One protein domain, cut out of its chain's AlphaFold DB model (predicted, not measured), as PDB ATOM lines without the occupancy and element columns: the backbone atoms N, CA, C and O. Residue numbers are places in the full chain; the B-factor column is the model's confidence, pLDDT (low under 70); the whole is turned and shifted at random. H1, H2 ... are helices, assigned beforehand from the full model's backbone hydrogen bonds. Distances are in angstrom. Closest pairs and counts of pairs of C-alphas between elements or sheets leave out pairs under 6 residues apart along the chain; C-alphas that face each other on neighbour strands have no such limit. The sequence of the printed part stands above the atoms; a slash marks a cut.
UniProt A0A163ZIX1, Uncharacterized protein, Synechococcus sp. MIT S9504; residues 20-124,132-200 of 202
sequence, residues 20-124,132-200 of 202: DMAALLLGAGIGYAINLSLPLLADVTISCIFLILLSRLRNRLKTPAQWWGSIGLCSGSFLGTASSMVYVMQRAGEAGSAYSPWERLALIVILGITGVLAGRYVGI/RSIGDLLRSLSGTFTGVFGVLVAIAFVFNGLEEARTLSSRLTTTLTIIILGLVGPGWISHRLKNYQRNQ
ATOM      1  N   ASP A  20      -2.771  -2.627  12.433       74.06
ATOM      2  CA  ASP A  20      -4.165  -2.900  12.069       74.06
ATOM      3  C   ASP A  20      -5.032  -1.632  12.182       74.06
ATOM      4  O   ASP A  20      -5.840  -1.348  11.297       74.06
ATOM      5  N   MET A  21      -4.812  -0.821  13.226       74.00
ATOM      6  CA  MET A  21      -5.480   0.476  13.394       74.00
ATOM      7  C   MET A  21      -5.030   1.495  12.345       74.00
ATOM      8  O   MET A  21      -5.863   2.213  11.800       74.00
ATOM      9  N   ALA A  22      -3.737   1.535  12.014       80.50
ATOM     10  CA  ALA A  22      -3.231   2.387  10.943       80.50
ATOM     11  C   ALA A  22      -3.836   1.994   9.590       80.50
ATOM     12  O   ALA A  22      -4.270   2.867   8.847       80.50
ATOM     13  N   ALA A  23      -3.931   0.695   9.289       81.56
ATOM     14  CA  ALA A  23      -4.572   0.216   8.067       81.56
ATOM     15  C   ALA A  23      -6.055   0.616   8.006       81.56
ATOM     16  O   ALA A  23      -6.512   1.091   6.968       81.56
ATOM     17  N   LEU A  24      -6.784   0.485   9.120       81.12
ATOM     18  CA  LEU A  24      -8.177   0.922   9.236       81.12
ATOM     19  C   LEU A  24      -8.324   2.425   8.988       81.12
ATOM     20  O   LEU A  24      -9.137   2.824   8.157       81.12
ATOM     21  N   LEU A  25      -7.533   3.252   9.674       82.75
ATOM     22  CA  LEU A  25      -7.607   4.710   9.561       82.75
ATOM     23  C   LEU A  25      -7.184   5.201   8.175       82.75
ATOM     24  O   LEU A  25      -7.845   6.073   7.618       82.75
ATOM     25  N   LEU A  26      -6.131   4.621   7.593       85.31
ATOM     26  CA  LEU A  26      -5.699   4.936   6.231       85.31
ATOM     27  C   LEU A  26      -6.767   4.547   5.213       85.31
ATOM     28  O   LEU A  26      -7.110   5.357   4.358       85.31
ATOM     29  N   GLY A  27      -7.335   3.344   5.330       83.31
ATOM     30  CA  GLY A  27      -8.441   2.914   4.480       83.31
ATOM     31  C   GLY A  27      -9.626   3.871   4.584       83.31
ATOM     32  O   GLY A  27     -10.119   4.345   3.562       83.31
ATOM     33  N   ALA A  28     -10.032   4.212   5.808       83.25
ATOM     34  CA  ALA A  28     -11.136   5.134   6.057       83.25
ATOM     35  C   ALA A  28     -10.872   6.528   5.485       83.25
ATOM     36  O   ALA A  28     -11.737   7.070   4.802       83.25
ATOM     37  N   GLY A  29      -9.677   7.077   5.694       83.19
ATOM     38  CA  GLY A  29      -9.287   8.373   5.144       83.19
ATOM     39  C   GLY A  29      -9.276   8.385   3.616       83.19
ATOM     40  O   GLY A  29      -9.803   9.316   3.014       83.19
ATOM     41  N   ILE A  30      -8.740   7.336   2.984       85.81
ATOM     42  CA  ILE A  30      -8.707   7.208   1.520       85.81
ATOM     43  C   ILE A  30     -10.128   7.117   0.954       85.81
ATOM     44  O   ILE A  30     -10.469   7.884   0.057       85.81
ATOM     45  N   GLY A  31     -10.965   6.221   1.492       83.12
ATOM     46  CA  GLY A  31     -12.356   6.078   1.047       83.12
ATOM     47  C   GLY A  31     -13.151   7.369   1.235       83.12
ATOM     48  O   GLY A  31     -13.864   7.799   0.336       83.12
ATOM     49  N   TYR A  32     -12.959   8.043   2.369       83.94
ATOM     50  CA  TYR A  32     -13.585   9.333   2.642       83.94
ATOM     51  C   TYR A  32     -13.168  10.406   1.627       83.94
ATOM     52  O   TYR A  32     -14.019  11.078   1.046       83.94
ATOM     53  N   ALA A  33     -11.863  10.546   1.373       84.81
ATOM     54  CA  ALA A  33     -11.319  11.569   0.482       84.81
ATOM     55  C   ALA A  33     -11.738  11.379  -0.982       84.81
ATOM     56  O   ALA A  33     -12.076  12.358  -1.648       84.81
ATOM     57  N   ILE A  34     -11.742  10.136  -1.477       84.50
ATOM     58  CA  ILE A  34     -12.179   9.819  -2.846       84.50
ATOM     59  C   ILE A  34     -13.640  10.234  -3.038       84.50
ATOM     60  O   ILE A  34     -13.986  10.869  -4.034       84.50
ATOM     61  N   ASN A  35     -14.486   9.912  -2.065       83.69
ATOM     62  CA  ASN A  35     -15.928  10.070  -2.183       83.69
ATOM     63  C   ASN A  35     -16.399  11.521  -1.979       83.69
ATOM     64  O   ASN A  35     -17.424  11.912  -2.524       83.69
ATOM     65  N   LEU A  36     -15.605  12.371  -1.320       79.75
ATOM     66  CA  LEU A  36     -15.918  13.797  -1.146       79.75
ATOM     67  C   LEU A  36     -16.055  14.595  -2.454       79.75
ATOM     68  O   LEU A  36     -16.734  15.619  -2.469       79.75
ATOM     69  N   SER A  37     -15.380  14.172  -3.526       77.06
ATOM     70  CA  SER A  37     -15.284  14.949  -4.774       77.06
ATOM     71  C   SER A  37     -16.173  14.416  -5.897       77.06
ATOM     72  O   SER A  37     -16.140  14.937  -7.013       77.06
ATOM     73  N   LEU A  38     -16.936  13.353  -5.637       78.56
ATOM     74  CA  LEU A  38     -17.678  12.638  -6.666       78.56
ATOM     75  C   LEU A  38     -19.156  13.061  -6.722       78.56
ATOM     76  O   LEU A  38     -19.751  13.399  -5.700       78.56
ATOM     77  N   PRO A  39     -19.789  13.006  -7.911       80.62
ATOM     78  CA  PRO A  39     -21.237  13.155  -8.034       80.62
ATOM     79  C   PRO A  39     -21.975  12.069  -7.237       80.62
ATOM     80  O   PRO A  39     -21.559  10.913  -7.262       80.62
ATOM     81  N   LEU A  40     -23.113  12.411  -6.618       77.19
ATOM     82  CA  LEU A  40     -23.857  11.547  -5.680       77.19
ATOM     83  C   LEU A  40     -24.058  10.103  -6.178       77.19
ATOM     84  O   LEU A  40     -23.836   9.146  -5.439       77.19
ATOM     85  N   LEU A  41     -24.478   9.928  -7.435       79.25
ATOM     86  CA  LEU A  41     -24.727   8.595  -7.993       79.25
ATOM     87  C   LEU A  41     -23.432   7.813  -8.237       79.25
ATOM     88  O   LEU A  41     -23.408   6.605  -8.014       79.25
ATOM     89  N   ALA A  42     -22.353   8.476  -8.658       80.31
ATOM     90  CA  ALA A  42     -21.052   7.831  -8.835       80.31
ATOM     91  C   ALA A  42     -20.460   7.422  -7.479       80.31
ATOM     92  O   ALA A  42     -20.012   6.290  -7.313       80.31
ATOM     93  N   ASP A  43     -20.548   8.323  -6.505       82.75
ATOM     94  CA  ASP A  43     -20.117   8.144  -5.123       82.75
ATOM     95  C   ASP A  43     -20.809   6.931  -4.471       82.75
ATOM     96  O   ASP A  43     -20.152   5.960  -4.074       82.75
ATOM     97  N   VAL A  44     -22.149   6.907  -4.478       80.50
ATOM     98  CA  VAL A  44     -22.908   5.794  -3.890       80.50
ATOM     99  C   VAL A  44     -22.641   4.478  -4.624       80.50
ATOM    100  O   VAL A  44     -22.548   3.430  -3.986       80.50
ATOM    101  N   THR A  45     -22.460   4.514  -5.949       81.75
ATOM    102  CA  THR A  45     -22.168   3.315  -6.749       81.75
ATOM    103  C   THR A  45     -20.802   2.735  -6.396       81.75
ATOM    104  O   THR A  45     -20.684   1.523  -6.224       81.75
ATOM    105  N   ILE A  46     -19.779   3.574  -6.219       82.50
ATOM    106  CA  ILE A  46     -18.437   3.134  -5.813       82.50
ATOM    107  C   ILE A  46     -18.467   2.537  -4.403       82.50
ATOM    108  O   ILE A  46     -17.963   1.428  -4.205       82.50
ATOM    109  N   SER A  47     -19.129   3.200  -3.449       83.38
ATOM    110  CA  SER A  47     -19.336   2.667  -2.091       83.38
ATOM    111  C   SER A  47     -20.029   1.299  -2.114       83.38
ATOM    112  O   SER A  47     -19.619   0.360  -1.425       83.38
ATOM    113  N   CYS A  48     -21.039   1.150  -2.973       81.38
ATOM    114  CA  CYS A  48     -21.761  -0.102  -3.166       81.38
ATOM    115  C   CYS A  48     -20.890  -1.206  -3.789       81.38
ATOM    116  O   CYS A  48     -20.908  -2.348  -3.317       81.38
ATOM    117  N   ILE A  49     -20.086  -0.880  -4.804       81.69
ATOM    118  CA  ILE A  49     -19.133  -1.814  -5.421       81.69
ATOM    119  C   ILE A  49     -18.110  -2.283  -4.385       81.69
ATOM    120  O   ILE A  49     -17.875  -3.489  -4.275       81.69
ATOM    121  N   PHE A  50     -17.546  -1.371  -3.588       81.38
ATOM    122  CA  PHE A  50     -16.614  -1.735  -2.520       81.38
ATOM    123  C   PHE A  50     -17.245  -2.680  -1.507       81.38
ATOM    124  O   PHE A  50     -16.609  -3.660  -1.118       81.38
ATOM    125  N   LEU A  51     -18.502  -2.452  -1.128       78.31
ATOM    126  CA  LEU A  51     -19.206  -3.348  -0.216       78.31
ATOM    127  C   LEU A  51     -19.416  -4.747  -0.818       78.31
ATOM    128  O   LEU A  51     -19.209  -5.754  -0.133       78.31
ATOM    129  N   ILE A  52     -19.808  -4.839  -2.092       77.56
ATOM    130  CA  ILE A  52     -19.982  -6.125  -2.786       77.56
ATOM    131  C   ILE A  52     -18.638  -6.855  -2.895       77.56
ATOM    132  O   ILE A  52     -18.564  -8.057  -2.621       77.56
ATOM    133  N   LEU A  53     -17.570  -6.140  -3.256       78.81
ATOM    134  CA  LEU A  53     -16.218  -6.686  -3.331       78.81
ATOM    135  C   LEU A  53     -15.751  -7.181  -1.966       78.81
ATOM    136  O   LEU A  53     -15.321  -8.327  -1.870       78.81
ATOM    137  N   LEU A  54     -15.905  -6.384  -0.908       77.75
ATOM    138  CA  LEU A  54     -15.562  -6.777   0.459       77.75
ATOM    139  C   LEU A  54     -16.334  -8.030   0.890       77.75
ATOM    140  O   LEU A  54     -15.751  -8.957   1.453       77.75
ATOM    141  N   SER A  55     -17.623  -8.097   0.552       68.75
ATOM    142  CA  SER A  55     -18.471  -9.258   0.839       68.75
ATOM    143  C   SER A  55     -17.976 -10.525   0.129       68.75
ATOM    144  O   SER A  55     -17.983 -11.596   0.727       68.75
ATOM    145  N   ARG A  56     -17.491 -10.414  -1.118       71.50
ATOM    146  CA  ARG A  56     -16.924 -11.543  -1.885       71.50
ATOM    147  C   ARG A  56     -15.504 -11.921  -1.456       71.50
ATOM    148  O   ARG A  56     -15.155 -13.098  -1.431       71.50
ATOM    149  N   LEU A  57     -14.669 -10.931  -1.153       71.94
ATOM    150  CA  LEU A  57     -13.249 -11.101  -0.835       71.94
ATOM    151  C   LEU A  57     -13.000 -11.415   0.644       71.94
ATOM    152  O   LEU A  57     -11.866 -11.734   0.995       71.94
ATOM    153  N   ARG A  58     -14.033 -11.410   1.498       68.75
ATOM    154  CA  ARG A  58     -13.937 -11.740   2.932       68.75
ATOM    155  C   ARG A  58     -13.104 -12.995   3.211       68.75
ATOM    156  O   ARG A  58     -12.207 -12.944   4.047       68.75
ATOM    157  N   ASN A  59     -13.330 -14.081   2.470       63.69
ATOM    158  CA  ASN A  59     -12.630 -15.357   2.692       63.69
ATOM    159  C   ASN A  59     -11.235 -15.401   2.035       63.69
ATOM    160  O   ASN A  59     -10.448 -16.312   2.282       63.69
ATOM    161  N   ARG A  60     -10.900 -14.412   1.196       65.56
ATOM    162  CA  ARG A  60      -9.592 -14.276   0.530       65.56
ATOM    163  C   ARG A  60      -8.637 -13.340   1.283       65.56
ATOM    164  O   ARG A  60      -7.432 -13.404   1.045       65.56
ATOM    165  N   LEU A  61      -9.141 -12.512   2.200       67.38
ATOM    166  CA  LEU A  61      -8.350 -11.580   3.012       67.38
ATOM    167  C   LEU A  61      -7.637 -12.330   4.151       67.38
ATOM    168  O   LEU A  61      -8.160 -12.499   5.254       67.38
ATOM    169  N   LYS A  62      -6.423 -12.820   3.873       67.69
ATOM    170  CA  LYS A  62      -5.662 -13.662   4.814       67.69
ATOM    171  C   LYS A  62      -5.024 -12.871   5.960       67.69
ATOM    172  O   LYS A  62      -4.895 -13.404   7.057       67.69
ATOM    173  N   THR A  63      -4.663 -11.604   5.742       72.62
ATOM    174  CA  THR A  63      -3.972 -10.783   6.755       72.62
ATOM    175  C   THR A  63      -4.924  -9.844   7.512       72.62
ATOM    176  O   THR A  63      -5.859  -9.310   6.909       72.62
ATOM    177  N   PRO A  64      -4.704  -9.609   8.822       68.31
ATOM    178  CA  PRO A  64      -5.549  -8.721   9.627       68.31
ATOM    179  C   PRO A  64      -5.517  -7.268   9.130       68.31
ATOM    180  O   PRO A  64      -6.570  -6.648   9.025       68.31
ATOM    181  N   ALA A  65      -4.355  -6.761   8.712       71.31
ATOM    182  CA  ALA A  65      -4.224  -5.412   8.160       71.31
ATOM    183  C   ALA A  65      -5.054  -5.207   6.879       71.31
ATOM    184  O   ALA A  65      -5.689  -4.170   6.718       71.31
ATOM    185  N   GLN A  66      -5.112  -6.200   5.982       76.25
ATOM    186  CA  GLN A  66      -5.952  -6.119   4.778       76.25
ATOM    187  C   GLN A  66      -7.447  -6.158   5.112       76.25
ATOM    188  O   GLN A  66      -8.238  -5.460   4.477       76.25
ATOM    189  N   TRP A  67      -7.839  -6.953   6.110       76.69
ATOM    190  CA  TRP A  67      -9.217  -7.005   6.591       76.69
ATOM    191  C   TRP A  67      -9.656  -5.658   7.172       76.69
ATOM    192  O   TRP A  67     -10.625  -5.064   6.701       76.69
ATOM    193  N   TRP A  68      -8.891  -5.138   8.133       76.88
ATOM    194  CA  TRP A  68      -9.179  -3.865   8.791       76.88
ATOM    195  C   TRP A  68      -9.072  -2.672   7.845       76.88
ATOM    196  O   TRP A  68      -9.919  -1.784   7.900       76.88
ATOM    197  N   GLY A  69      -8.113  -2.686   6.916       79.25
ATOM    198  CA  GLY A  69      -8.015  -1.677   5.865       79.25
ATOM    199  C   GLY A  69      -9.211  -1.690   4.916       79.25
ATOM    200  O   GLY A  69      -9.700  -0.627   4.550       79.25
ATOM    201  N   SER A  70      -9.750  -2.866   4.580       78.94
ATOM    202  CA  SER A  70     -10.940  -2.960   3.724       78.94
ATOM    203  C   SER A  70     -12.220  -2.523   4.448       78.94
ATOM    204  O   SER A  70     -13.072  -1.872   3.843       78.94
ATOM    205  N   ILE A  71     -12.347  -2.828   5.747       79.19
ATOM    206  CA  ILE A  71     -13.425  -2.298   6.602       79.19
ATOM    207  C   ILE A  71     -13.330  -0.773   6.688       79.19
ATOM    208  O   ILE A  71     -14.336  -0.083   6.508       79.19
ATOM    209  N   GLY A  72     -12.123  -0.254   6.925       81.12
ATOM    210  CA  GLY A  72     -11.832   1.173   6.923       81.12
ATOM    211  C   GLY A  72     -12.260   1.815   5.610       81.12
ATOM    212  O   GLY A  72     -13.088   2.712   5.610       81.12
ATOM    213  N   LEU A  73     -11.792   1.289   4.478       83.75
ATOM    214  CA  LEU A  73     -12.121   1.802   3.149       83.75
ATOM    215  C   LEU A  73     -13.626   1.802   2.873       83.75
ATOM    216  O   LEU A  73     -14.161   2.809   2.412       83.75
ATOM    217  N   CYS A  74     -14.328   0.719   3.203       83.94
ATOM    218  CA  CYS A  74     -15.775   0.634   3.021       83.94
ATOM    219  C   CYS A  74     -16.525   1.661   3.886       83.94
ATOM    220  O   CYS A  74     -17.333   2.430   3.367       83.94
ATOM    221  N   SER A  75     -16.227   1.715   5.186       81.75
ATOM    222  CA  SER A  75     -16.864   2.667   6.110       81.75
ATOM    223  C   SER A  75     -16.547   4.125   5.759       81.75
ATOM    224  O   SER A  75     -17.456   4.951   5.717       81.75
ATOM    225  N   GLY A  76     -15.292   4.423   5.421       82.94
ATOM    226  CA  GLY A  76     -14.847   5.734   4.957       82.94
ATOM    227  C   GLY A  76     -15.549   6.185   3.683       82.94
ATOM    228  O   GLY A  76     -15.975   7.332   3.617       82.94
ATOM    229  N   SER A  77     -15.748   5.284   2.714       85.06
ATOM    230  CA  SER A  77     -16.458   5.599   1.462       85.06
ATOM    231  C   SER A  77     -17.906   6.018   1.731       85.06
ATOM    232  O   SER A  77     -18.322   7.091   1.312       85.06
ATOM    233  N   PHE A  78     -18.653   5.244   2.530       83.44
ATOM    234  CA  PHE A  78     -20.035   5.589   2.899       83.44
ATOM    235  C   PHE A  78     -20.140   6.872   3.731       83.44
ATOM    236  O   PHE A  78     -21.099   7.629   3.580       83.44
ATOM    237  N   LEU A  79     -19.172   7.125   4.614       83.44
ATOM    238  CA  LEU A  79     -19.088   8.386   5.352       83.44
ATOM    239  C   LEU A  79     -18.765   9.563   4.434       83.44
ATOM    240  O   LEU A  79     -19.350  10.624   4.610       83.44
ATOM    241  N   GLY A  80     -17.893   9.369   3.443       83.19
ATOM    242  CA  GLY A  80     -17.622  10.348   2.394       83.19
ATOM    243  C   GLY A  80     -18.891  10.685   1.618       83.19
ATOM    244  O   GLY A  80     -19.214  11.862   1.488       83.19
ATOM    245  N   THR A  81     -19.671   9.663   1.240       83.50
ATOM    246  CA  THR A  81     -20.987   9.831   0.605       83.50
ATOM    247  C   THR A  81     -21.975  10.593   1.475       83.50
ATOM    248  O   THR A  81     -22.694  11.474   1.003       83.50
ATOM    249  N   ALA A  82     -22.033  10.279   2.768       82.88
ATOM    250  CA  ALA A  82     -22.910  10.999   3.679       82.88
ATOM    251  C   ALA A  82     -22.473  12.464   3.831       82.88
ATOM    252  O   ALA A  82     -23.311  13.361   3.764       82.88
ATOM    253  N   SER A  83     -21.173  12.720   3.985       82.44
ATOM    254  CA  SER A  83     -20.621  14.071   4.101       82.44
ATOM    255  C   SER A  83     -20.822  14.901   2.831       82.44
ATOM    256  O   SER A  83     -21.205  16.065   2.938       82.44
ATOM    257  N   SER A  84     -20.617  14.325   1.641       82.94
ATOM    258  CA  SER A  84     -20.834  15.013   0.358       82.94
ATOM    259  C   SER A  84     -22.306  15.412   0.197       82.94
ATOM    260  O   SER A  84     -22.616  16.557  -0.138       82.94
ATOM    261  N   MET A  85     -23.226  14.511   0.552       80.50
ATOM    262  CA  MET A  85     -24.664  14.766   0.533       80.50
ATOM    263  C   MET A  85     -25.073  15.853   1.533       80.50
ATOM    264  O   MET A  85     -25.822  16.762   1.169       80.50
ATOM    265  N   VAL A  86     -24.550  15.813   2.766       81.75
ATOM    266  CA  VAL A  86     -24.777  16.878   3.754       81.75
ATOM    267  C   VAL A  86     -24.277  18.210   3.210       81.75
ATOM    268  O   VAL A  86     -25.048  19.166   3.218       81.75
ATOM    269  N   TYR A  87     -23.049  18.263   2.687       81.06
ATOM    270  CA  TYR A  87     -22.431  19.477   2.149       81.06
ATOM    271  C   TYR A  87     -23.272  20.119   1.040       81.06
ATOM    272  O   TYR A  87     -23.595  21.307   1.107       81.06
ATOM    273  N   VAL A  88     -23.697  19.327   0.051       78.25
ATOM    274  CA  VAL A  88     -24.544  19.805  -1.052       78.25
ATOM    275  C   VAL A  88     -25.909  20.271  -0.537       78.25
ATOM    276  O   VAL A  88     -26.404  21.309  -0.975       78.25
ATOM    277  N   MET A  89     -26.489  19.581   0.450       75.88
ATOM    278  CA  MET A  89     -27.735  20.013   1.091       75.88
ATOM    279  C   MET A  89     -27.594  21.314   1.885       75.88
ATOM    280  O   MET A  89     -28.537  22.102   1.890       75.88
ATOM    281  N   GLN A  90     -26.456  21.572   2.546       75.81
ATOM    282  CA  GLN A  90     -26.247  22.868   3.211       75.81
ATOM    283  C   GLN A  90     -26.127  23.986   2.176       75.81
ATOM    284  O   GLN A  90     -26.723  25.042   2.352       75.81
ATOM    285  N   ARG A  91     -25.398  23.736   1.081       73.31
ATOM    286  CA  ARG A  91     -25.128  24.733   0.036       73.31
ATOM    287  C   ARG A  91     -26.353  25.074  -0.813       73.31
ATOM    288  O   ARG A  91     -26.461  26.188  -1.306       73.31
ATOM    289  N   ALA A  92     -27.270  24.124  -0.972       70.06
ATOM    290  CA  ALA A  92     -28.548  24.325  -1.654       70.06
ATOM    291  C   ALA A  92     -29.604  25.045  -0.788       70.06
ATOM    292  O   ALA A  92     -30.685  25.381  -1.279       70.06
ATOM    293  N   GLY A  93     -29.319  25.271   0.498       55.88
ATOM    294  CA  GLY A  93     -30.236  25.896   1.445       55.88
ATOM    295  C   GLY A  93     -30.442  27.388   1.189       55.88
ATOM    296  O   GLY A  93     -29.733  28.187   1.780       55.88
ATOM    297  N   GLU A  94     -31.401  27.707   0.309       48.09
ATOM    298  CA  GLU A  94     -32.390  28.813   0.376       48.09
ATOM    299  C   GLU A  94     -33.213  28.941  -0.930       48.09
ATOM    300  O   GLU A  94     -34.295  29.517  -0.908       48.09
ATOM    301  N   ALA A  95     -32.784  28.343  -2.053       48.50
ATOM    302  CA  ALA A  95     -33.425  28.563  -3.364       48.50
ATOM    303  C   ALA A  95     -33.845  27.300  -4.148       48.50
ATOM    304  O   ALA A  95     -34.495  27.421  -5.187       48.50
ATOM    305  N   GLY A  96     -33.519  26.080  -3.703       50.25
ATOM    306  CA  GLY A  96     -33.871  24.895  -4.488       50.25
ATOM    307  C   GLY A  96     -33.571  23.558  -3.827       50.25
ATOM    308  O   GLY A  96     -32.701  23.422  -2.973       50.25
ATOM    309  N   SER A  97     -34.314  22.535  -4.247       59.75
ATOM    310  CA  SER A  97     -34.068  21.150  -3.853       59.75
ATOM    311  C   SER A  97     -32.676  20.702  -4.315       59.75
ATOM    312  O   SER A  97     -32.463  20.538  -5.510       59.75
ATOM    313  N   ALA A  98     -31.762  20.444  -3.370       66.69
ATOM    314  CA  ALA A  98     -30.370  20.025  -3.613       66.69
ATOM    315  C   ALA A  98     -30.210  18.832  -4.577       66.69
ATOM    316  O   ALA A  98     -29.213  18.712  -5.275       66.69
ATOM    317  N   TYR A  99     -31.212  17.951  -4.586       74.12
ATOM    318  CA  TYR A  99     -31.303  16.773  -5.444       74.12
ATOM    319  C   TYR A  99     -32.745  16.589  -5.882       74.12
ATOM    320  O   TYR A  99     -33.658  16.754  -5.060       74.12
ATOM    321  N   SER A 100     -32.960  16.203  -7.133       81.75
ATOM    322  CA  SER A 100     -34.289  15.866  -7.637       81.75
ATOM    323  C   SER A 100     -34.882  14.659  -6.884       81.75
ATOM    324  O   SER A 100     -34.142  13.802  -6.388       81.75
ATOM    325  N   PRO A 101     -36.220  14.537  -6.797       80.12
ATOM    326  CA  PRO A 101     -36.858  13.348  -6.228       80.12
ATOM    327  C   PRO A 101     -36.401  12.045  -6.903       80.12
ATOM    328  O   PRO A 101     -36.246  11.026  -6.231       80.12
ATOM    329  N   TRP A 102     -36.121  12.094  -8.209       80.44
ATOM    330  CA  TRP A 102     -35.643  10.954  -8.989       80.44
ATOM    331  C   TRP A 102     -34.230  10.517  -8.610       80.44
ATOM    332  O   TRP A 102     -33.993   9.319  -8.486       80.44
ATOM    333  N   GLU A 103     -33.308  11.446  -8.354       77.31
ATOM    334  CA  GLU A 103     -31.955  11.106  -7.886       77.31
ATOM    335  C   GLU A 103     -31.979  10.483  -6.489       77.31
ATOM    336  O   GLU A 103     -31.269   9.511  -6.228       77.31
ATOM    337  N   ARG A 104     -32.843  10.987  -5.598       81.88
ATOM    338  CA  ARG A 104     -33.040  10.401  -4.261       81.88
ATOM    339  C   ARG A 104     -33.613   8.989  -4.354       81.88
ATOM    340  O   ARG A 104     -33.164   8.096  -3.639       81.88
ATOM    341  N   LEU A 105     -34.576   8.775  -5.251       81.94
ATOM    342  CA  LEU A 105     -35.150   7.456  -5.501       81.94
ATOM    343  C   LEU A 105     -34.113   6.505  -6.113       81.94
ATOM    344  O   LEU A 105     -33.982   5.379  -5.641       81.94
ATOM    345  N   ALA A 106     -33.329   6.963  -7.091       81.94
ATOM    346  CA  ALA A 106     -32.242   6.188  -7.685       81.94
ATOM    347  C   ALA A 106     -31.204   5.772  -6.632       81.94
ATOM    348  O   ALA A 106     -30.802   4.610  -6.606       81.94
ATOM    349  N   LEU A 107     -30.839   6.670  -5.711       83.12
ATOM    350  CA  LEU A 107     -29.962   6.356  -4.582       83.12
ATOM    351  C   LEU A 107     -30.537   5.230  -3.712       83.12
ATOM    352  O   LEU A 107     -29.833   4.261  -3.428       83.12
ATOM    353  N   ILE A 108     -31.816   5.311  -3.332       81.50
ATOM    354  CA  ILE A 108     -32.469   4.273  -2.516       81.50
ATOM    355  C   ILE A 108     -32.518   2.938  -3.272       81.50
ATOM    356  O   ILE A 108     -32.248   1.889  -2.687       81.50
ATOM    357  N   VAL A 109     -32.817   2.961  -4.573       83.25
ATOM    358  CA  VAL A 109     -32.857   1.759  -5.416       83.25
ATOM    359  C   VAL A 109     -31.472   1.118  -5.534       83.25
ATOM    360  O   VAL A 109     -31.353  -0.094  -5.352       83.25
ATOM    361  N   ILE A 110     -30.417   1.903  -5.777       83.38
ATOM    362  CA  ILE A 110     -29.036   1.402  -5.863       83.38
ATOM    363  C   ILE A 110     -28.606   0.782  -4.531       83.38
ATOM    364  O   ILE A 110     -28.076  -0.333  -4.517       83.38
ATOM    365  N   LEU A 111     -28.877   1.457  -3.411       80.50
ATOM    366  CA  LEU A 111     -28.602   0.923  -2.074       80.50
ATOM    367  C   LEU A 111     -29.366  -0.374  -1.817       80.50
ATOM    368  O   LEU A 111     -28.784  -1.328  -1.305       80.50
ATOM    369  N   GLY A 112     -30.633  -0.441  -2.228       76.50
ATOM    370  CA  GLY A 112     -31.462  -1.628  -2.058       76.50
ATOM    371  C   GLY A 112     -30.968  -2.822  -2.869       76.50
ATOM    372  O   GLY A 112     -30.805  -3.912  -2.316       76.50
ATOM    373  N   ILE A 113     -30.655  -2.626  -4.154       81.56
ATOM    374  CA  ILE A 113     -30.072  -3.670  -5.015       81.56
ATOM    375  C   ILE A 113     -28.743  -4.149  -4.429       81.56
ATOM    376  O   ILE A 113     -28.505  -5.353  -4.317       81.56
ATOM    377  N   THR A 114     -27.896  -3.214  -4.007       80.81
ATOM    378  CA  THR A 114     -26.606  -3.522  -3.382       80.81
ATOM    379  C   THR A 114     -26.794  -4.303  -2.093       80.81
ATOM    380  O   THR A 114     -26.117  -5.309  -1.897       80.81
ATOM    381  N   GLY A 115     -27.737  -3.893  -1.246       73.38
ATOM    382  CA  GLY A 115     -28.113  -4.595  -0.028       73.38
ATOM    383  C   GLY A 115     -28.504  -6.039  -0.317       73.38
ATOM    384  O   GLY A 115     -27.939  -6.953   0.279       73.38
ATOM    385  N   VAL A 116     -29.389  -6.265  -1.294       75.44
ATOM    386  CA  VAL A 116     -29.788  -7.613  -1.733       75.44
ATOM    387  C   VAL A 116     -28.582  -8.423  -2.217       75.44
ATOM    388  O   VAL A 116     -28.397  -9.560  -1.781       75.44
ATOM    389  N   LEU A 117     -27.742  -7.862  -3.091       76.69
ATOM    390  CA  LEU A 117     -26.563  -8.554  -3.620       76.69
ATOM    391  C   LEU A 117     -25.566  -8.894  -2.510       76.69
ATOM    392  O   LEU A 117     -25.188 -10.058  -2.366       76.69
ATOM    393  N   ALA A 118     -25.184  -7.914  -1.693       69.62
ATOM    394  CA  ALA A 118     -24.302  -8.109  -0.551       69.62
ATOM    395  C   ALA A 118     -24.882  -9.164   0.402       69.62
ATOM    396  O   ALA A 118     -24.199 -10.133   0.711       69.62
ATOM    397  N   GLY A 119     -26.166  -9.076   0.760       63.84
ATOM    398  CA  GLY A 119     -26.855 -10.058   1.605       63.84
ATOM    399  C   GLY A 119     -26.843 -11.484   1.039       63.84
ATOM    400  O   GLY A 119     -26.675 -12.446   1.791       63.84
ATOM    401  N   ARG A 120     -26.942 -11.646  -0.289       67.62
ATOM    402  CA  ARG A 120     -26.820 -12.955  -0.961       67.62
ATOM    403  C   ARG A 120     -25.408 -13.532  -0.890       67.62
ATOM    404  O   ARG A 120     -25.281 -14.757  -0.766       67.62
ATOM    405  N   TYR A 121     -24.383 -12.683  -0.984       64.75
ATOM    406  CA  TYR A 121     -22.969 -13.077  -0.917       64.75
ATOM    407  C   TYR A 121     -22.449 -13.224   0.516       64.75
ATOM    408  O   TYR A 121     -21.517 -13.983   0.748       64.75
ATOM    409  N   VAL A 122     -23.087 -12.569   1.486       58.12
ATOM    410  CA  VAL A 122     -22.752 -12.648   2.918       58.12
ATOM    411  C   VAL A 122     -23.141 -14.009   3.537       58.12
ATOM    412  O   VAL A 122     -22.786 -14.306   4.676       58.12
ATOM    413  N   GLY A 123     -23.793 -14.895   2.779       47.38
ATOM    414  CA  GLY A 123     -24.208 -16.220   3.232       47.38
ATOM    415  C   GLY A 123     -23.115 -17.299   3.207       47.38
ATOM    416  O   GLY A 123     -22.876 -17.889   2.160       47.38
ATOM    417  N   ILE A 124     -22.630 -17.625   4.412       46.78
ATOM    418  CA  ILE A 124     -22.234 -18.962   4.901       46.78
ATOM    419  C   ILE A 124     -20.988 -19.571   4.249       46.78
ATOM    420  O   ILE A 124     -21.076 -20.376   3.329       46.78
ATOM    421  N   ARG A 132     -14.262 -14.722  12.613       58.78
ATOM    422  CA  ARG A 132     -14.697 -13.722  11.611       58.78
ATOM    423  C   ARG A 132     -16.145 -13.925  11.180       58.78
ATOM    424  O   ARG A 132     -16.398 -14.132   9.993       58.78
ATOM    425  N   SER A 133     -17.096 -13.898  12.112       58.75
ATOM    426  CA  SER A 133     -18.527 -14.081  11.819       58.75
ATOM    427  C   SER A 133     -19.164 -12.847  11.146       58.75
ATOM    428  O   SER A 133     -18.587 -11.760  11.112       58.75
ATOM    429  N   ILE A 134     -20.388 -12.989  10.616       59.59
ATOM    430  CA  ILE A 134     -21.185 -11.847  10.112       59.59
ATOM    431  C   ILE A 134     -21.425 -10.823  11.230       59.59
ATOM    432  O   ILE A 134     -21.370  -9.618  10.987       59.59
ATOM    433  N   GLY A 135     -21.661 -11.307  12.455       57.03
ATOM    434  CA  GLY A 135     -21.821 -10.460  13.633       57.03
ATOM    435  C   GLY A 135     -20.581  -9.610  13.893       57.03
ATOM    436  O   GLY A 135     -20.717  -8.425  14.184       57.03
ATOM    437  N   ASP A 136     -19.387 -10.170  13.689       63.34
ATOM    438  CA  ASP A 136     -18.127  -9.439  13.850       63.34
ATOM    439  C   ASP A 136     -17.940  -8.386  12.758       63.34
ATOM    440  O   ASP A 136     -17.583  -7.256  13.070       63.34
ATOM    441  N   LEU A 137     -18.261  -8.696  11.495       64.62
ATOM    442  CA  LEU A 137     -18.216  -7.709  10.408       64.62
ATOM    443  C   LEU A 137     -19.153  -6.524  10.684       64.62
ATOM    444  O   LEU A 137     -18.738  -5.373  10.560       64.62
ATOM    445  N   LEU A 138     -20.401  -6.792  11.078       66.25
ATOM    446  CA  LEU A 138     -21.374  -5.742  11.394       66.25
ATOM    447  C   LEU A 138     -20.954  -4.935  12.625       66.25
ATOM    448  O   LEU A 138     -21.052  -3.709  12.616       66.25
ATOM    449  N   ARG A 139     -20.436  -5.602  13.661       67.56
ATOM    450  CA  ARG A 139     -19.927  -4.950  14.872       67.56
ATOM    451  C   ARG A 139     -18.706  -4.079  14.574       67.56
ATOM    452  O   ARG A 139     -18.632  -2.958  15.069       67.56
ATOM    453  N   SER A 140     -17.780  -4.557  13.745       67.62
ATOM    454  CA  SER A 140     -16.600  -3.807  13.310       67.62
ATOM    455  C   SER A 140     -16.955  -2.636  12.401       67.62
ATOM    456  O   SER A 140     -16.403  -1.555  12.585       67.62
ATOM    457  N   LEU A 141     -17.892  -2.809  11.465       69.50
ATOM    458  CA  LEU A 141     -18.388  -1.707  10.639       69.50
ATOM    459  C   LEU A 141     -19.075  -0.655  11.507       69.50
ATOM    460  O   LEU A 141     -18.709   0.509  11.428       69.50
ATOM    461  N   SER A 142     -20.000  -1.056  12.383       72.81
ATOM    462  CA  SER A 142     -20.698  -0.138  13.291       72.81
ATOM    463  C   SER A 142     -19.726   0.615  14.204       72.81
ATOM    464  O   SER A 142     -19.808   1.836  14.301       72.81
ATOM    465  N   GLY A 143     -18.755  -0.081  14.806       74.56
ATOM    466  CA  GLY A 143     -17.719   0.550  15.626       74.56
ATOM    467  C   GLY A 143     -16.864   1.545  14.837       74.56
ATOM    468  O   GLY A 143     -16.614   2.651  15.314       74.56
ATOM    469  N   THR A 144     -16.467   1.188  13.612       74.69
ATOM    470  CA  THR A 144     -15.691   2.078  12.734       74.69
ATOM    471  C   THR A 144     -16.507   3.293  12.294       74.69
ATOM    472  O   THR A 144     -16.001   4.409  12.360       74.69
ATOM    473  N   PHE A 145     -17.780   3.109  11.922       76.75
ATOM    474  CA  PHE A 145     -18.686   4.210  11.586       76.75
ATOM    475  C   PHE A 145     -18.809   5.198  12.743       76.75
ATOM    476  O   PHE A 145     -18.615   6.390  12.534       76.75
ATOM    477  N   THR A 146     -19.059   4.711  13.962       78.69
ATOM    478  CA  THR A 146     -19.151   5.556  15.160       78.69
ATOM    479  C   THR A 146     -17.835   6.280  15.449       78.69
ATOM    480  O   THR A 146     -17.845   7.465  15.773       78.69
ATOM    481  N   GLY A 147     -16.698   5.591  15.305       77.62
ATOM    482  CA  GLY A 147     -15.378   6.181  15.520       77.62
ATOM    483  C   GLY A 147     -15.077   7.312  14.537       77.62
ATOM    484  O   GLY A 147     -14.740   8.418  14.958       77.62
ATOM    485  N   VAL A 148     -15.244   7.068  13.235       76.25
ATOM    486  CA  VAL A 148     -14.981   8.082  12.202       76.25
ATOM    487  C   VAL A 148     -16.006   9.218  12.272       76.25
ATOM    488  O   VAL A 148     -15.621  10.379  12.160       76.25
ATOM    489  N   PHE A 149     -17.280   8.919  12.547       79.56
ATOM    490  CA  PHE A 149     -18.300   9.929  12.843       79.56
ATOM    491  C   PHE A 149     -17.858  10.854  13.984       79.56
ATOM    492  O   PHE A 149     -17.884  12.074  13.836       79.56
ATOM    493  N   GLY A 150     -17.389  10.281  15.097       79.56
ATOM    494  CA  GLY A 150     -16.889  11.045  16.238       79.56
ATOM    495  C   GLY A 150     -15.701  11.938  15.879       79.56
ATOM    496  O   GLY A 150     -15.671  13.097  16.283       79.56
ATOM    497  N   VAL A 151     -14.762  11.437  15.070       81.62
ATOM    498  CA  VAL A 151     -13.621  12.228  14.575       81.62
ATOM    499  C   VAL A 151     -14.091  13.407  13.721       81.62
ATOM    500  O   VAL A 151     -13.627  14.524  13.936       81.62
ATOM    501  N   LEU A 152     -15.032  13.200  12.796       79.19
ATOM    502  CA  LEU A 152     -15.559  14.272  11.943       79.19
ATOM    503  C   LEU A 152     -16.262  15.364  12.758       79.19
ATOM    504  O   LEU A 152     -16.014  16.550  12.539       79.19
ATOM    505  N   VAL A 153     -17.093  14.975  13.728       82.56
ATOM    506  CA  VAL A 153     -17.781  15.924  14.618       82.56
ATOM    507  C   VAL A 153     -16.781  16.666  15.510       82.56
ATOM    508  O   VAL A 153     -16.918  17.873  15.701       82.56
ATOM    509  N   ALA A 154     -15.747  15.987  16.015       82.50
ATOM    510  CA  ALA A 154     -14.695  16.617  16.811       82.50
ATOM    511  C   ALA A 154     -13.885  17.637  15.993       82.50
ATOM    512  O   ALA A 154     -13.632  18.739  16.473       82.50
ATOM    513  N   ILE A 155     -13.530  17.309  14.748       83.06
ATOM    514  CA  ILE A 155     -12.880  18.247  13.821       83.06
ATOM    515  C   ILE A 155     -13.787  19.463  13.593       83.06
ATOM    516  O   ILE A 155     -13.340  20.596  13.752       83.06
ATOM    517  N   ALA A 156     -15.069  19.246  13.287       79.94
ATOM    518  CA  ALA A 156     -16.024  20.335  13.084       79.94
ATOM    519  C   ALA A 156     -16.156  21.232  14.326       79.94
ATOM    520  O   ALA A 156     -16.185  22.452  14.194       79.94
ATOM    521  N   PHE A 157     -16.158  20.646  15.525       84.50
ATOM    522  CA  PHE A 157     -16.173  21.391  16.783       84.50
ATOM    523  C   PHE A 157     -14.923  22.262  16.957       84.50
ATOM    524  O   PHE A 157     -15.045  23.431  17.312       84.50
ATOM    525  N   VAL A 158     -13.739  21.710  16.674       88.69
ATOM    526  CA  VAL A 158     -12.461  22.425  16.816       88.69
ATOM    527  C   VAL A 158     -12.364  23.611  15.855       88.69
ATOM    528  O   VAL A 158     -11.895  24.671  16.258       88.69
ATOM    529  N   PHE A 159     -12.797  23.449  14.602       86.44
ATOM    530  CA  PHE A 159     -12.630  24.488  13.578       86.44
ATOM    531  C   PHE A 159     -13.799  25.474  13.485       86.44
ATOM    532  O   PHE A 159     -13.570  26.642  13.186       86.44
ATOM    533  N   ASN A 160     -15.032  25.027  13.740       86.50
ATOM    534  CA  ASN A 160     -16.249  25.802  13.458       86.50
ATOM    535  C   ASN A 160     -17.129  26.049  14.697       86.50
ATOM    536  O   ASN A 160     -18.125  26.766  14.614       86.50
ATOM    537  N   GLY A 161     -16.782  25.476  15.853       85.81
ATOM    538  CA  GLY A 161     -17.535  25.636  17.095       85.81
ATOM    539  C   GLY A 161     -18.717  24.672  17.253       85.81
ATOM    540  O   GLY A 161     -18.987  23.800  16.425       85.81
ATOM    541  N   LEU A 162     -19.416  24.803  18.385       87.50
ATOM    542  CA  LEU A 162     -20.397  23.817  18.854       87.50
ATOM    543  C   LEU A 162     -21.651  23.716  17.981       87.50
ATOM    544  O   LEU A 162     -22.132  22.609  17.744       87.50
ATOM    545  N   GLU A 163     -22.180  24.844  17.511       85.88
ATOM    546  CA  GLU A 163     -23.435  24.846  16.755       85.88
ATOM    547  C   GLU A 163     -23.251  24.188  15.382       85.88
ATOM    548  O   GLU A 163     -24.054  23.346  14.989       85.88
ATOM    549  N   GLU A 164     -22.131  24.456  14.705       80.56
ATOM    550  CA  GLU A 164     -21.824  23.830  13.415       80.56
ATOM    551  C   GLU A 164     -21.521  22.332  13.564       80.56
ATOM    552  O   GLU A 164     -21.955  21.504  12.763       80.56
ATOM    553  N   ALA A 165     -20.835  21.939  14.641       83.25
ATOM    554  CA  ALA A 165     -20.637  20.526  14.953       83.25
ATOM    555  C   ALA A 165     -21.970  19.805  15.212       83.25
ATOM    556  O   ALA A 165     -22.151  18.655  14.801       83.25
ATOM    557  N   ARG A 166     -22.925  20.478  15.865       84.38
ATOM    558  CA  ARG A 166     -24.264  19.946  16.142       84.38
ATOM    559  C   ARG A 166     -25.091  19.791  14.869       84.38
ATOM    560  O   ARG A 166     -25.716  18.741  14.686       84.38
ATOM    561  N   THR A 167     -25.102  20.795  13.996       84.56
ATOM    562  CA  THR A 167     -25.836  20.737  12.722       84.56
ATOM    563  C   THR A 167     -25.251  19.665  11.805       84.56
ATOM    564  O   THR A 167     -26.013  18.858  11.259       84.56
ATOM    565  N   LEU A 168     -23.920  19.583  11.702       83.38
ATOM    566  CA  LEU A 168     -23.224  18.535  10.957       83.38
ATOM    567  C   LEU A 168     -23.552  17.152  11.516       83.38
ATOM    568  O   LEU A 168     -23.972  16.282  10.760       83.38
ATOM    569  N   SER A 169     -23.423  16.966  12.832       85.38
ATOM    570  CA  SER A 169     -23.750  15.712  13.517       85.38
ATOM    571  C   SER A 169     -25.175  15.262  13.198       85.38
ATOM    572  O   SER A 169     -25.375  14.160  12.690       85.38
ATOM    573  N   SER A 170     -26.161  16.146  13.377       86.12
ATOM    574  CA  SER A 170     -27.567  15.843  13.098       86.12
ATOM    575  C   SER A 170     -27.793  15.422  11.643       86.12
ATOM    576  O   SER A 170     -28.366  14.359  11.393       86.12
ATOM    577  N   ARG A 171     -27.302  16.208  10.677       84.25
ATOM    578  CA  ARG A 171     -27.500  15.937   9.243       84.25
ATOM    579  C   ARG A 171     -26.779  14.667   8.794       84.25
ATOM    580  O   ARG A 171     -27.338  13.875   8.029       84.25
ATOM    581  N   LEU A 172     -25.565  14.453   9.291       83.31
ATOM    582  CA  LEU A 172     -24.755  13.279   8.988       83.31
ATOM    583  C   LEU A 172     -25.404  12.014   9.562       83.31
ATOM    584  O   LEU A 172     -25.530  11.024   8.846       83.31
ATOM    585  N   THR A 173     -25.895  12.053  10.806       84.31
ATOM    586  CA  THR A 173     -26.623  10.929  11.414       84.31
ATOM    587  C   THR A 173     -27.881  10.584  10.624       84.31
ATOM    588  O   THR A 173     -28.103   9.408  10.326       84.31
ATOM    589  N   THR A 174     -28.693  11.574  10.237       82.50
ATOM    590  CA  THR A 174     -29.894  11.324   9.424       82.50
ATOM    591  C   THR A 174     -29.532  10.691   8.080       82.50
ATOM    592  O   THR A 174     -30.121   9.681   7.696       82.50
ATOM    593  N   THR A 175     -28.524  11.230   7.394       83.31
ATOM    594  CA  THR A 175     -28.088  10.739   6.077       83.31
ATOM    595  C   THR A 175     -27.531   9.319   6.155       83.31
ATOM    596  O   THR A 175     -27.949   8.445   5.394       83.31
ATOM    597  N   LEU A 176     -26.654   9.048   7.126       80.69
ATOM    598  CA  LEU A 176     -26.131   7.706   7.382       80.69
ATOM    599  C   LEU A 176     -27.248   6.722   7.716       80.69
ATOM    600  O   LEU A 176     -27.225   5.598   7.230       80.69
ATOM    601  N   THR A 177     -28.243   7.136   8.499       81.88
ATOM    602  CA  THR A 177     -29.383   6.277   8.845       81.88
ATOM    603  C   THR A 177     -30.161   5.870   7.596       81.88
ATOM    604  O   THR A 177     -30.475   4.693   7.437       81.88
ATOM    605  N   ILE A 178     -30.417   6.807   6.678       80.75
ATOM    606  CA  ILE A 178     -31.086   6.515   5.400       80.75
ATOM    607  C   ILE A 178     -30.255   5.530   4.569       80.75
ATOM    608  O   ILE A 178     -30.793   4.530   4.092       80.75
ATOM    609  N   ILE A 179     -28.948   5.777   4.441       79.81
ATOM    610  CA  ILE A 179     -28.031   4.912   3.685       79.81
ATOM    611  C   ILE A 179     -28.000   3.496   4.278       79.81
ATOM    612  O   ILE A 179     -28.169   2.509   3.560       79.81
ATOM    613  N   ILE A 180     -27.826   3.393   5.597       77.25
ATOM    614  CA  ILE A 180     -27.734   2.121   6.314       77.25
ATOM    615  C   ILE A 180     -29.058   1.365   6.226       77.25
ATOM    616  O   ILE A 180     -29.040   0.181   5.910       77.25
ATOM    617  N   LEU A 181     -30.205   2.005   6.459       77.38
ATOM    618  CA  LEU A 181     -31.506   1.331   6.377       77.38
ATOM    619  C   LEU A 181     -31.830   0.877   4.952       77.38
ATOM    620  O   LEU A 181     -32.296  -0.251   4.767       77.38
ATOM    621  N   GLY A 182     -31.522   1.711   3.954       76.94
ATOM    622  CA  GLY A 182     -31.684   1.372   2.540       76.94
ATOM    623  C   GLY A 182     -30.844   0.169   2.106       76.94
ATOM    624  O   GLY A 182     -31.220  -0.535   1.174       76.94
ATOM    625  N   LEU A 183     -29.744  -0.109   2.808       73.38
ATOM    626  CA  LEU A 183     -28.826  -1.195   2.485       73.38
ATOM    627  C   LEU A 183     -29.039  -2.448   3.355       73.38
ATOM    628  O   LEU A 183     -29.158  -3.565   2.848       73.38
ATOM    629  N   VAL A 184     -29.109  -2.274   4.674       73.00
ATOM    630  CA  VAL A 184     -29.217  -3.360   5.657       73.00
ATOM    631  C   VAL A 184     -30.588  -4.020   5.602       73.00
ATOM    632  O   VAL A 184     -30.652  -5.247   5.681       73.00
ATOM    633  N   GLY A 185     -31.669  -3.253   5.429       73.00
ATOM    634  CA  GLY A 185     -33.025  -3.805   5.345       73.00
ATOM    635  C   GLY A 185     -33.152  -4.834   4.214       73.00
ATOM    636  O   GLY A 185     -33.407  -6.012   4.487       73.00
ATOM    637  N   PRO A 186     -32.890  -4.444   2.953       75.56
ATOM    638  CA  PRO A 186     -32.936  -5.360   1.813       75.56
ATOM    639  C   PRO A 186     -31.928  -6.513   1.914       75.56
ATOM    640  O   PRO A 186     -32.251  -7.649   1.554       75.56
ATOM    641  N   GLY A 187     -30.733  -6.265   2.462       72.25
ATOM    642  CA  GLY A 187     -29.734  -7.312   2.681       72.25
ATOM    643  C   GLY A 187     -30.160  -8.364   3.702       72.25
ATOM    644  O   GLY A 187     -30.002  -9.563   3.455       72.25
ATOM    645  N   TRP A 188     -30.764  -7.946   4.815       71.06
ATOM    646  CA  TRP A 188     -31.284  -8.855   5.836       71.06
ATOM    647  C   TRP A 188     -32.460  -9.685   5.319       71.06
ATOM    648  O   TRP A 188     -32.481 -10.904   5.524       71.06
ATOM    649  N   ILE A 189     -33.392  -9.060   4.591       76.56
ATOM    650  CA  ILE A 189     -34.519  -9.750   3.945       76.56
ATOM    651  C   ILE A 189     -33.992 -10.810   2.975       76.56
ATOM    652  O   ILE A 189     -34.383 -11.975   3.060       76.56
ATOM    653  N   SER A 190     -33.052 -10.444   2.096       75.88
ATOM    654  CA  SER A 190     -32.495 -11.395   1.135       75.88
ATOM    655  C   SER A 190     -31.738 -12.542   1.811       75.88
ATOM    656  O   SER A 190     -31.791 -13.672   1.321       75.88
ATOM    657  N   HIS A 191     -31.038 -12.277   2.914       69.12
ATOM    658  CA  HIS A 191     -30.355 -13.308   3.692       69.12
ATOM    659  C   HIS A 191     -31.351 -14.273   4.358       69.12
ATOM    660  O   HIS A 191     -31.186 -15.492   4.277       69.12
ATOM    661  N   ARG A 192     -32.423 -13.750   4.971       72.81
ATOM    662  CA  ARG A 192     -33.496 -14.562   5.572       72.81
ATOM    663  C   ARG A 192     -34.188 -15.448   4.539       72.81
ATOM    664  O   ARG A 192     -34.376 -16.632   4.808       72.81
ATOM    665  N   LEU A 193     -34.501 -14.901   3.363       76.00
ATOM    666  CA  LEU A 193     -35.151 -15.638   2.279       76.00
ATOM    667  C   LEU A 193     -34.290 -16.820   1.806       76.00
ATOM    668  O   LEU A 193     -34.781 -17.939   1.681       76.00
ATOM    669  N   LYS A 194     -32.983 -16.590   1.623       72.00
ATOM    670  CA  LYS A 194     -32.027 -17.627   1.207       72.00
ATOM    671  C   LYS A 194     -31.896 -18.742   2.252       72.00
ATOM    672  O   LYS A 194     -31.855 -19.916   1.896       72.00
ATOM    673  N   ASN A 195     -31.856 -18.388   3.537       68.50
ATOM    674  CA  ASN A 195     -31.787 -19.377   4.618       68.50
ATOM    675  C   ASN A 195     -33.083 -20.185   4.747       68.50
ATOM    676  O   ASN A 195     -33.022 -21.376   5.028       68.50
ATOM    677  N   TYR A 196     -34.240 -19.560   4.513       71.69
ATOM    678  CA  TYR A 196     -35.523 -20.260   4.485       71.69
ATOM    679  C   TYR A 196     -35.578 -21.290   3.349       71.69
ATOM    680  O   TYR A 196     -35.884 -22.449   3.600       71.69
ATOM    681  N   GLN A 197     -35.181 -20.902   2.130       73.56
ATOM    682  CA  GLN A 197     -35.113 -21.811   0.977       73.56
ATOM    683  C   GLN A 197     -34.146 -22.981   1.195       73.56
ATOM    684  O   GLN A 197     -34.429 -24.094   0.775       73.56
ATOM    685  N   ARG A 198     -33.012 -22.751   1.870       67.06
ATOM    686  CA  ARG A 198     -32.026 -23.802   2.167       67.06
ATOM    687  C   ARG A 198     -32.516 -24.819   3.206       67.06
ATOM    688  O   ARG A 198     -32.075 -25.962   3.176       67.06
ATOM    689  N   ASN A 199     -33.378 -24.397   4.130       68.06
ATOM    690  CA  ASN A 199     -33.861 -25.225   5.238       68.06
ATOM    691  C   ASN A 199     -35.218 -25.888   4.957       68.06
ATOM    692  O   ASN A 199     -35.713 -26.611   5.818       68.06
ATOM    693  N   GLN A 200     -35.825 -25.647   3.791       59.56
ATOM    694  CA  GLN A 200     -36.950 -26.447   3.326       59.56
ATOM    695  C   GLN A 200     -36.410 -27.708   2.637       59.56
ATOM    696  O   GLN A 200     -35.762 -27.587   1.597       59.56
TER     697      GLN A 200
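This is residues 20 to 124 and 132 to 200 of the 202 residues of an uncharacterized protein of Synechococcus sp. MIT S9504 (UniProt A0A163ZIX1). The longest helix, H6, forms with H5 a hairpin that crosses one side of a layer of H1, H3, H2 and H4; residues 91 to 96 stick out. The 174 printed residues include six named helices, H1 to H6 in order, and no named strand: all helix. The whole is compact, radius of gyration of the C-alphas 16.7 A, spanning 55 by 38 by 23 A.

Find C-alpha 162 at (-20.397, 23.817, 18.854); H6, residues 162 to 199, runs 52.6 A to C-alpha 199 at (-33.861, -25.225, 5.238). Look for H5 at 134 to 160, 38.1 A, H3 at 64 to 91, 39.9 A, H4 at 101 to 121, H2 at 40 to 57, H1 at 20 to 35.

H3, the hub, touches H6 with residues 78 to 86 alone; their closest C-alphas, Ala 82 and Thr 175, are 5.7 A apart, at a steep tilt of 54 degrees. H1, H2 and H3 form an up-and-down bundle, each running against the one before. Every O i to N i+4 pair is within hydrogen-bond range in H1 to H5, and 33 of 34 in H6.

Across the cut, residues 125 to 131, C-alphas 124 and 132 are 11.4 A apart. Confidence is low at, for instance, residues 132 to 141.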